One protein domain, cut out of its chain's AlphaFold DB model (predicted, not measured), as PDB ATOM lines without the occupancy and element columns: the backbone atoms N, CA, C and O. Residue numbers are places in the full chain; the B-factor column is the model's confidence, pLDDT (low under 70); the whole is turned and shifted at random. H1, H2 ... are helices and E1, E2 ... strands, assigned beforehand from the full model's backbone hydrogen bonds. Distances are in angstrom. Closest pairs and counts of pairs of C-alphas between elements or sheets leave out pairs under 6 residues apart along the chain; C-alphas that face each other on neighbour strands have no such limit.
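Overview. This is residues 73 to 147 of the 160 residues of the protein "DUF3686 domain-containing protein" of Polyangiaceae bacterium (UniProt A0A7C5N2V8). A small sheet of three strands, E1, E2 and E3, stands with a narrow loop reaching away at one end of the long axis, residues 108 to 119 folding back on themselves, and a single helix, H1, toward the other end, off the sheet. The two long strands E1 and E2 make a hairpin, and the short E3 runs beside E2. The printed part has 75 residues, with three named strands and then one named helix, E1 E2 E3 H1; the sheet has the order E1, E2, E3, antiparallel throughout. The class is mixed, helices and strands, with under half of the residues, 33, in named elements. The whole is loose, with a radius of gyration of the C-alphas of 14.2 A, and elongated, spanning 47 by 27 by 17 A.

Along the chain. E1, residues 73 to 80, is 20.6 A long and begins at C-alpha 73 (33.658, -14.885, 322.159). E2, residues 83 to 90, is 20.9 A long. E3 is residues 104 to 107. H1, residues 134 to 146, is 18.2 A long and ends at C-alpha 146 (38.744, 4.559, 313.271).

Arrangement. The strands form a meander, each the antiparallel neighbour of the one before. E1 and E2 stand at 160 degrees, with N 78 and O 85 within hydrogen-bond range at 2.9 A. E2 and E3, also a hairpin, stand at 144 degrees, with N 86 and O 105 at 2.8 A. Residues 106 to 107 of E3 also pair with 121 to 122, and 110 to 111 with 117 to 118, both antiparallel. H1 is not on the sheet, with 0 pairs of C-alphas within 10 A, and is apart from E1 and E2. In H1 every O i to N i+4 pair is within hydrogen-bond range.

Size, cuts and confidence. The C-alphas farthest apart, of Asp 114 and Phe 146, are 48.2 A apart. The printed part has no cut. The links E2 to E3, 13 residues, and E3 to H1, 26 residues, are long. Mean pLDDT of the printed part is 85.8; residues 91 to 96 are under 70.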
ATOM      1  N   VAL A  73      33.682 -15.070 320.712       86.94
ATOM      2  CA  VAL A  73      33.658 -14.885 322.159       86.94
ATOM      3  C   VAL A  73      32.325 -14.226 322.530       86.94
ATOM      4  O   VAL A  73      32.069 -13.113 322.061       86.94
ATOM      5  N   PRO A  74      31.465 -14.880 323.339       89.00
ATOM      6  CA  PRO A  74      30.234 -14.264 323.831       89.00
ATOM      7  C   PRO A  74      30.570 -13.019 324.657       89.00
ATOM      8  O   PRO A  74      31.458 -13.067 325.513       89.00
ATOM      9  N   ARG A  75      29.858 -11.913 324.417       91.19
ATOM     10  CA  ARG A  75      30.021 -10.671 325.185       91.19
ATOM     11  C   ARG A  75      28.818 -10.351 326.040       91.19
ATOM     12  O   ARG A  75      28.985 -10.133 327.234       91.19
ATOM     13  N   ASP A  76      27.635 -10.341 325.445       93.06
ATOM     14  CA  ASP A  76      26.410 -10.063 326.182       93.06
ATOM     15  C   ASP A  76      25.184 -10.631 325.462       93.06
ATOM     16  O   ASP A  76      25.235 -10.939 324.267       93.06
ATOM     17  N   ILE A  77      24.077 -10.767 326.186       91.81
ATOM     18  CA  ILE A  77      22.799 -11.221 325.644       91.81
ATOM     19  C   ILE A  77      21.644 -10.434 326.260       91.81
ATOM     20  O   ILE A  77      21.574 -10.235 327.471       91.81
ATOM     21  N   LEU A  78      20.710  -9.995 325.421       92.19
ATOM     22  CA  LEU A  78      19.579  -9.179 325.847       92.19
ATOM     23  C   LEU A  78      18.318  -9.551 325.071       92.19
ATOM     24  O   LEU A  78      18.364  -9.766 323.865       92.19
ATOM     25  N   GLN A  79      17.165  -9.572 325.737       90.19
ATOM     26  CA  GLN A  79      15.892  -9.796 325.055       90.19
ATOM     27  C   GLN A  79      15.325  -8.487 324.477       90.19
ATOM     28  O   GLN A  79      15.075  -7.518 325.204       90.19
ATOM     29  N   VAL A  80      15.071  -8.468 323.166       88.75
ATOM     30  CA  VAL A  80      14.529  -7.328 322.414       88.75
ATOM     31  C   VAL A  80      13.397  -7.814 321.512       88.75
ATOM     32  O   VAL A  80      13.601  -8.665 320.655       88.75
ATOM     33  N   GLY A  81      12.185  -7.284 321.703       84.00
ATOM     34  CA  GLY A  81      11.034  -7.638 320.860       84.00
ATOM     35  C   GLY A  81      10.669  -9.129 320.880       84.00
ATOM     36  O   GLY A  81      10.217  -9.652 319.872       84.00
ATOM     37  N   GLY A  82      10.911  -9.826 321.997       86.94
ATOM     38  CA  GLY A  82      10.687 -11.273 322.119       86.94
ATOM     39  C   GLY A  82      11.819 -12.147 321.565       86.94
ATOM     40  O   GLY A  82      11.819 -13.348 321.810       86.94
ATOM     41  N   LEU A  83      12.813 -11.555 320.899       91.06
ATOM     42  CA  LEU A  83      14.004 -12.235 320.394       91.06
ATOM     43  C   LEU A  83      15.194 -12.026 321.335       91.06
ATOM     44  O   LEU A  83      15.278 -11.024 322.046       91.06
ATOM     45  N   LEU A  84      16.131 -12.966 321.329       91.75
ATOM     46  CA  LEU A  84      17.421 -12.848 321.992       91.75
ATOM     47  C   LEU A  84      18.415 -12.173 321.051       91.75
ATOM     48  O   LEU A  84      18.839 -12.754 320.055       91.75
ATOM     49  N   LEU A  85      18.799 -10.947 321.390       92.56
ATOM     50  CA  LEU A  85      19.939 -10.264 320.801       92.56
ATOM     51  C   LEU A  85      21.204 -10.768 321.478       92.56
ATOM     52  O   LEU A  85      21.448 -10.494 322.653       92.56
ATOM     53  N   PHE A  86      22.005 -11.497 320.718       91.75
ATOM     54  CA  PHE A  86      23.279 -12.027 321.154       91.75
ATOM     55  C   PHE A  86      24.415 -11.194 320.565       91.75
ATOM     56  O   PHE A  86      24.556 -11.078 319.348       91.75
ATOM     57  N   GLY A  87      25.209 -10.595 321.448       91.25
ATOM     58  CA  GLY A  87      26.397  -9.831 321.109       91.25
ATOM     59  C   GLY A  87      27.653 -10.675 321.276       91.25
ATOM     60  O   GLY A  87      27.906 -11.229 322.352       91.25
ATOM     61  N   TYR A  88      28.466 -10.752 320.231       90.00
ATOM     62  CA  TYR A  88      29.702 -11.522 320.237       90.00
ATOM     63  C   TYR A  88      30.813 -10.813 319.479       90.00
ATOM     64  O   TYR A  88      30.593  -9.918 318.670       90.00
ATOM     65  N   GLU A  89      32.037 -11.246 319.744       85.06
ATOM     66  CA  GLU A  89      33.206 -10.844 318.976       85.06
ATOM     67  C   GLU A  89      33.696 -12.022 318.153       85.06
ATOM     68  O   GLU A  89      34.026 -13.077 318.698       85.06
ATOM     69  N   VAL A  90      33.757 -11.845 316.836       77.94
ATOM     70  CA  VAL A  90      34.391 -12.816 315.945       77.94
ATOM     71  C   VAL A  90      35.857 -12.456 315.788       77.94
ATOM     72  O   VAL A  90      36.211 -11.299 315.562       77.94
ATOM     73  N   PHE A  91      36.723 -13.464 315.840       68.44
ATOM     74  CA  PHE A  91      38.096 -13.289 315.391       68.44
ATOM     75  C   PHE A  91      38.120 -13.248 313.859       68.44
ATOM     76  O   PHE A  91      38.134 -14.276 313.179       68.44
ATOM     77  N   ILE A  92      38.079 -12.042 313.304       66.94
ATOM     78  CA  ILE A  92      38.126 -11.821 311.863       66.94
ATOM     79  C   ILE A  92      39.598 -11.815 311.429       66.94
ATOM     80  O   ILE A  92      40.293 -10.818 311.571       66.94
ATOM     81  N   GLY A  93      40.090 -12.950 310.919       65.75
ATOM     82  CA  GLY A  93      41.499 -13.092 310.532       65.75
ATOM     83  C   GLY A  93      41.912 -12.253 309.315       65.75
ATOM     84  O   GLY A  93      42.892 -11.523 309.378       65.75
ATOM     85  N   LEU A  94      41.183 -12.359 308.196       62.41
ATOM     86  CA  LEU A  94      41.596 -11.784 306.901       62.41
ATOM     87  C   LEU A  94      40.641 -10.729 306.314       62.41
ATOM     88  O   LEU A  94      40.947 -10.171 305.261       62.41
ATOM     89  N   LYS A  95      39.476 -10.463 306.926       61.56
ATOM     90  CA  LYS A  95      38.570  -9.417 306.414       61.56
ATOM     91  C   LYS A  95      38.954  -8.061 306.999       61.56
ATOM     92  O   LYS A  95      39.209  -7.937 308.189       61.56
ATOM     93  N   SER A  96      38.944  -7.050 306.136       63.47
ATOM     94  CA  SER A  96      39.320  -5.675 306.472       63.47
ATOM     95  C   SER A  96      38.166  -4.840 307.047       63.47
ATOM     96  O   SER A  96      38.393  -3.692 307.422       63.47
ATOM     97  N   GLU A  97      36.940  -5.372 307.075       72.56
ATOM     98  CA  GLU A  97      35.739  -4.623 307.457       72.56
ATOM     99  C   GLU A  97      34.814  -5.477 308.332       72.56
ATOM    100  O   GLU A  97      34.450  -6.593 307.955       72.56
ATOM    101  N   THR A  98      34.455  -4.933 309.498       79.25
ATOM    102  CA  THR A  98      33.522  -5.532 310.460       79.25
ATOM    103  C   THR A  98      32.095  -5.150 310.085       79.25
ATOM    104  O   THR A  98      31.763  -3.965 310.033       79.25
ATOM    105  N   LYS A  99      31.231  -6.141 309.843       84.50
ATOM    106  CA  LYS A  99      29.803  -5.919 309.586       84.50
ATOM    107  C   LYS A  99      28.990  -6.036 310.871       84.50
ATOM    108  O   LYS A  99      29.409  -6.665 311.836       84.50
ATOM    109  N   VAL A 100      27.766  -5.507 310.854       87.69
ATOM    110  CA  VAL A 100      26.816  -5.655 311.973       87.69
ATOM    111  C   VAL A 100      26.543  -7.132 312.291       87.69
ATOM    112  O   VAL A 100      26.507  -7.505 313.460       87.69
ATOM    113  N   SER A 101      26.449  -7.988 311.268       86.81
ATOM    114  CA  SER A 101      26.306  -9.446 311.418       86.81
ATOM    115  C   SER A 101      27.524 -10.140 312.039       86.81
ATOM    116  O   SER A 101      27.428 -11.288 312.459       86.81
ATOM    117  N   ASP A 102      28.681  -9.476 312.085       85.62
ATOM    118  CA  ASP A 102      29.875 -10.007 312.747       85.62
ATOM    119  C   ASP A 102      29.912  -9.648 314.246       85.62
ATOM    120  O   ASP A 102      30.782 -10.132 314.964       85.62
ATOM    121  N   ILE A 103      28.985  -8.804 314.720       87.94
ATOM    122  CA  ILE A 103      28.917  -8.320 316.112       87.94
ATOM    123  C   ILE A 103      27.629  -8.793 316.797       87.94
ATOM    124  O   ILE A 103      27.618  -9.061 317.999       87.94
ATOM    125  N   PHE A 104      26.536  -8.890 316.038       90.81
ATOM    126  CA  PHE A 104      25.217  -9.242 316.544       90.81
ATOM    127  C   PHE A 104      24.613 -10.407 315.764       90.81
ATOM    128  O   PHE A 104      24.629 -10.412 314.533       90.81
ATOM    129  N   ALA A 105      23.982 -11.325 316.491       90.69
ATOM    130  CA  ALA A 105      22.998 -12.258 315.955       90.69
ATOM    131  C   ALA A 105      21.695 -12.137 316.736       90.69
ATOM    132  O   ALA A 105      21.683 -11.820 317.926       90.69
ATOM    133  N   LEU A 106      20.589 -12.415 316.054       92.62
ATOM    134  CA  LEU A 106      19.294 -12.576 316.689       92.62
ATOM    135  C   LEU A 106      18.927 -14.049 316.710       92.62
ATOM    136  O   LEU A 106      19.161 -14.775 315.747       92.62
ATOM    137  N   HIS A 107      18.328 -14.472 317.814       92.00
ATOM    138  CA  HIS A 107      17.791 -15.810 317.982       92.00
ATOM    139  C   HIS A 107      16.364 -15.736 318.517       92.00
ATOM    140  O   HIS A 107      16.023 -14.851 319.302       92.00
ATOM    141  N   GLY A 108      15.523 -16.680 318.109       91.12
ATOM    142  CA  GLY A 108      14.275 -16.961 318.804       91.12
ATOM    143  C   GLY A 108      14.538 -17.440 320.231       91.12
ATOM    144  O   GLY A 108      15.656 -17.822 320.577       91.12
ATOM    145  N   PHE A 109      13.501 -17.425 321.059       90.00
ATOM    146  CA  PHE A 109      13.537 -18.050 322.376       90.00
ATOM    147  C   PHE A 109      12.213 -18.757 322.622       90.00
ATOM    148  O   PHE A 109      11.228 -18.130 323.010       90.00
ATOM    149  N   ASN A 110      12.196 -20.058 322.346       88.44
ATOM    150  CA  ASN A 110      10.997 -20.882 322.414       88.44
ATOM    151  C   ASN A 110      11.194 -21.999 323.437       88.44
ATOM    152  O   ASN A 110      12.241 -22.646 323.460       88.44
ATOM    153  N   MET A 111      10.181 -22.244 324.265       86.06
ATOM    154  CA  MET A 111      10.147 -23.417 325.136       86.06
ATOM    155  C   MET A 111       9.586 -24.598 324.342       86.06
ATOM    156  O   MET A 111       8.573 -24.445 323.660       86.06
ATOM    157  N   THR A 112      10.250 -25.749 324.394       84.50
ATOM    158  CA  THR A 112       9.763 -26.981 323.765       84.50
ATOM    159  C   THR A 112       8.819 -27.723 324.707       84.50
ATOM    160  O   THR A 112       8.876 -27.541 325.925       84.50
ATOM    161  N   ASP A 113       7.970 -28.591 324.152       82.00
ATOM    162  CA  ASP A 113       6.993 -29.373 324.928       82.00
ATOM    163  C   ASP A 113       7.658 -30.274 325.987       82.00
ATOM    164  O   ASP A 113       7.089 -30.522 327.048       82.00
ATOM    165  N   ASP A 114       8.905 -30.685 325.741       82.62
ATOM    166  CA  ASP A 114       9.723 -31.492 326.655       82.62
ATOM    167  C   ASP A 114      10.366 -30.673 327.799       82.62
ATOM    168  O   ASP A 114      11.196 -31.189 328.550       82.62
ATOM    169  N   GLY A 115      10.038 -29.380 327.924       78.75
ATOM    170  CA  GLY A 115      10.626 -28.469 328.916       78.75
ATOM    171  C   GLY A 115      12.034 -27.973 328.561       78.75
ATOM    172  O   GLY A 115      12.726 -27.407 329.407       78.75
ATOM    173  N   GLY A 116      12.475 -28.194 327.321       84.56
ATOM    174  CA  GLY A 116      13.718 -27.655 326.779       84.56
ATOM    175  C   GLY A 116      13.552 -26.238 326.229       84.56
ATOM    176  O   GLY A 116      12.459 -25.677 326.191       84.56
ATOM    177  N   PHE A 117      14.659 -25.659 325.767       87.00
ATOM    178  CA  PHE A 117      14.670 -24.355 325.108       87.00
ATOM    179  C   PHE A 117      15.335 -24.470 323.740       87.00
ATOM    180  O   PHE A 117      16.451 -24.988 323.639       87.00
ATOM    181  N   ASP A 118      14.662 -23.957 322.714       88.00
ATOM    182  CA  ASP A 118      15.196 -23.819 321.365       88.00
ATOM    183  C   ASP A 118      15.428 -22.342 321.023       88.00
ATOM    184  O   ASP A 118      14.592 -21.471 321.289       88.00
ATOM    185  N   CYS A 119      16.587 -22.077 320.418       89.94
ATOM    186  CA  CYS A 119      17.056 -20.739 320.067       89.94
ATOM    187  C   CYS A 119      17.421 -20.662 318.575       89.94
ATOM    188  O   CYS A 119      18.604 -20.501 318.232       89.94
ATOM    189  N   PRO A 120      16.438 -20.794 317.664       90.44
ATOM    190  CA  PRO A 120      16.701 -20.790 316.231       90.44
ATOM    191  C   PRO A 120      17.247 -19.424 315.789       90.44
ATOM    192  O   PRO A 120      16.832 -18.405 316.343       90.44
ATOM    193  N   PRO A 121      18.168 -19.362 314.813       90.25
ATOM    194  CA  PRO A 121      18.648 -18.090 314.285       90.25
ATOM    195  C   PRO A 121      17.495 -17.301 313.652       90.25
ATOM    196  O   PRO A 121      16.639 -17.860 312.968       90.25
ATOM    197  N   ALA A 122      17.492 -15.994 313.880       89.75
ATOM    198  CA  ALA A 122      16.546 -15.045 313.319       89.75
ATOM    199  C   ALA A 122      17.288 -13.999 312.475       89.75
ATOM    200  O   ALA A 122      18.440 -13.650 312.746       89.75
ATOM    201  N   GLY A 123      16.613 -13.490 311.443       87.94
ATOM    202  CA  GLY A 123      17.141 -12.419 310.603       87.94
ATOM    203  C   GLY A 123      17.370 -11.131 311.396       87.94
ATOM    204  O   GLY A 123      16.637 -10.822 312.336       87.94
ATOM    205  N   LEU A 124      18.385 -10.354 311.010       85.56
ATOM    206  CA  LEU A 124      18.702  -9.063 311.643       85.56
ATOM    207  C   LEU A 124      17.607  -7.998 311.456       85.56
ATOM    208  O   LEU A 124      17.598  -6.978 312.139       85.56
ATOM    209  N   ASP A 125      16.690  -8.238 310.527       86.38
ATOM    210  CA  ASP A 125      15.494  -7.455 310.240       86.38
ATOM    211  C   ASP A 125      14.307  -7.789 311.161       86.38
ATOM    212  O   ASP A 125      13.404  -6.962 311.313       86.38
ATOM    213  N   ALA A 126      14.330  -8.940 311.841       84.94
ATOM    214  CA  ALA A 126      13.204  -9.462 312.620       84.94
ATOM    215  C   ALA A 126      12.781  -8.570 313.807       84.94
ATOM    216  O   ALA A 126      11.652  -8.665 314.282       84.94
ATOM    217  N   THR A 127      13.646  -7.667 314.270       76.88
ATOM    218  CA  THR A 127      13.363  -6.693 315.340       76.88
ATOM    219  C   THR A 127      12.930  -5.319 314.812       76.88
ATOM    220  O   THR A 127      13.188  -4.293 315.441       76.88
ATOM    221  N   GLY A 128      12.296  -5.265 313.638       79.12
ATOM    222  CA  GLY A 128      11.904  -4.000 313.005       79.12
ATOM    223  C   GLY A 128      13.073  -3.271 312.335       79.12
ATOM    224  O   GLY A 128      13.020  -2.060 312.144       79.12
ATOM    225  N   GLY A 129      14.144  -4.000 312.001       82.31
ATOM    226  CA  GLY A 129      15.231  -3.509 311.153       82.31
ATOM    227  C   GLY A 129      16.163  -2.461 311.763       82.31
ATOM    228  O   GLY A 129      17.001  -1.934 311.039       82.31
ATOM    229  N   PHE A 130      16.092  -2.155 313.065       85.19
ATOM    230  CA  PHE A 130      16.951  -1.114 313.656       85.19
ATOM    231  C   PHE A 130      18.454  -1.427 313.507       85.19
ATOM    232  O   PHE A 130      19.246  -0.524 313.232       85.19
ATOM    233  N   LEU A 131      18.828  -2.712 313.593       87.69
ATOM    234  CA  LEU A 131      20.194  -3.205 313.364       87.69
ATOM    235  C   LEU A 131      20.639  -3.072 311.901       87.69
ATOM    236  O   LEU A 131      21.831  -3.081 311.615       87.69
ATOM    237  N   GLN A 132      19.689  -2.950 310.976       89.50
ATOM    238  CA  GLN A 132      19.921  -2.795 309.540       89.50
ATOM    239  C   GLN A 132      19.678  -1.359 309.060       89.50
ATOM    240  O   GLN A 132      19.751  -1.087 307.864       89.50
ATOM    241  N   SER A 133      19.396  -0.422 309.972       91.69
ATOM    242  CA  SER A 133      19.239   0.978 309.593       91.69
ATOM    243  C   SER A 133      20.552   1.521 309.017       91.69
ATOM    244  O   SER A 133      21.631   1.299 309.571       91.69
ATOM    245  N   GLU A 134      20.475   2.242 307.895       91.12
ATOM    246  CA  GLU A 134      21.671   2.713 307.181       91.12
ATOM    247  C   GLU A 134      22.594   3.556 308.064       91.12
ATOM    248  O   GLU A 134      23.820   3.460 307.966       91.12
ATOM    249  N   GLN A 135      22.003   4.379 308.936       91.44
ATOM    250  CA  GLN A 135      22.749   5.200 309.879       91.44
ATOM    251  C   GLN A 135      23.533   4.327 310.865       91.44
ATOM    252  O   GLN A 135      24.736   4.526 311.021       91.44
ATOM    253  N   PHE A 136      22.893   3.325 311.470       91.19
ATOM    254  CA  PHE A 136      23.538   2.437 312.435       91.19
ATOM    255  C   PHE A 136      24.672   1.625 311.803       91.19
ATOM    256  O   PHE A 136      25.770   1.554 312.357       91.19
ATOM    257  N   VAL A 137      24.442   1.065 310.612       91.56
ATOM    258  CA  VAL A 137      25.463   0.303 309.875       91.56
ATOM    259  C   VAL A 137      26.677   1.184 309.564       91.56
ATOM    260  O   VAL A 137      27.814   0.759 309.774       91.56
ATOM    261  N   LYS A 138      26.456   2.429 309.116       91.44
ATOM    262  CA  LYS A 138      27.539   3.397 308.875       91.44
ATOM    263  C   LYS A 138      28.290   3.761 310.152       91.44
ATOM    264  O   LYS A 138      29.517   3.813 310.132       91.44
ATOM    265  N   GLU A 139      27.582   4.031 311.244       91.06
ATOM    266  CA  GLU A 139      28.196   4.412 312.520       91.06
ATOM    267  C   GLU A 139      29.055   3.280 313.097       91.06
ATOM    268  O   GLU A 139      30.204   3.522 313.470       91.06
ATOM    269  N   ILE A 140      28.561   2.037 313.076       89.88
ATOM    270  CA  ILE A 140      29.332   0.853 313.480       89.88
ATOM    271  C   ILE A 140      30.556   0.663 312.578       89.88
ATOM    272  O   ILE A 140      31.665   0.492 313.081       89.88
ATOM    273  N   GLY A 141      30.390   0.747 311.254       88.50
ATOM    274  CA  GLY A 141      31.508   0.625 310.316       88.50
ATOM    275  C   GLY A 141      32.595   1.673 310.571       88.50
ATOM    276  O   GLY A 141      33.781   1.349 310.634       88.50
ATOM    277  N   ASN A 142      32.201   2.928 310.808       89.62
ATOM    278  CA  ASN A 142      33.127   4.004 311.158       89.62
ATOM    279  C   ASN A 142      33.826   3.748 312.500       89.62
ATOM    280  O   ASN A 142      35.038   3.943 312.595       89.62
ATOM    281  N   LEU A 143      33.098   3.287 313.522       89.19
ATOM    282  CA  LEU A 143      33.666   2.991 314.836       89.19
ATOM    283  C   LEU A 143      34.816   1.985 314.727       89.19
ATOM    284  O   LEU A 143      35.912   2.264 315.212       89.19
ATOM    285  N   TYR A 144      34.595   0.866 314.036       86.00
ATOM    286  CA  TYR A 144      35.619  -0.168 313.850       86.00
ATOM    287  C   TYR A 144      36.732   0.255 312.883       86.00
ATOM    288  O   TYR A 144      37.866  -0.203 313.015       86.00
ATOM    289  N   LYS A 145      36.450   1.163 311.941       86.19
ATOM    290  CA  LYS A 145      37.463   1.715 311.031       86.19
ATOM    291  C   LYS A 145      38.434   2.665 311.733       86.19
ATOM    292  O   LYS A 145      39.628   2.638 311.438       86.19
ATOM    293  N   PHE A 146      37.935   3.521 312.622       87.62
ATOM    294  CA  PHE A 146      38.744   4.559 313.271       87.62
ATOM    295  C   PHE A 146      39.241   4.167 314.667       87.62
ATOM    296  O   PHE A 146      40.193   4.768 315.159       87.62
ATOM    297  N   THR A 147      38.649   3.146 315.291       85.69
ATOM    298  CA  THR A 147      38.997   2.703 316.647       85.69
ATOM    299  C   THR A 147      39.452   1.253 316.627       85.69
ATOM    300  O   THR A 147      38.650   0.325 316.582       85.69
TER     301      THR A 147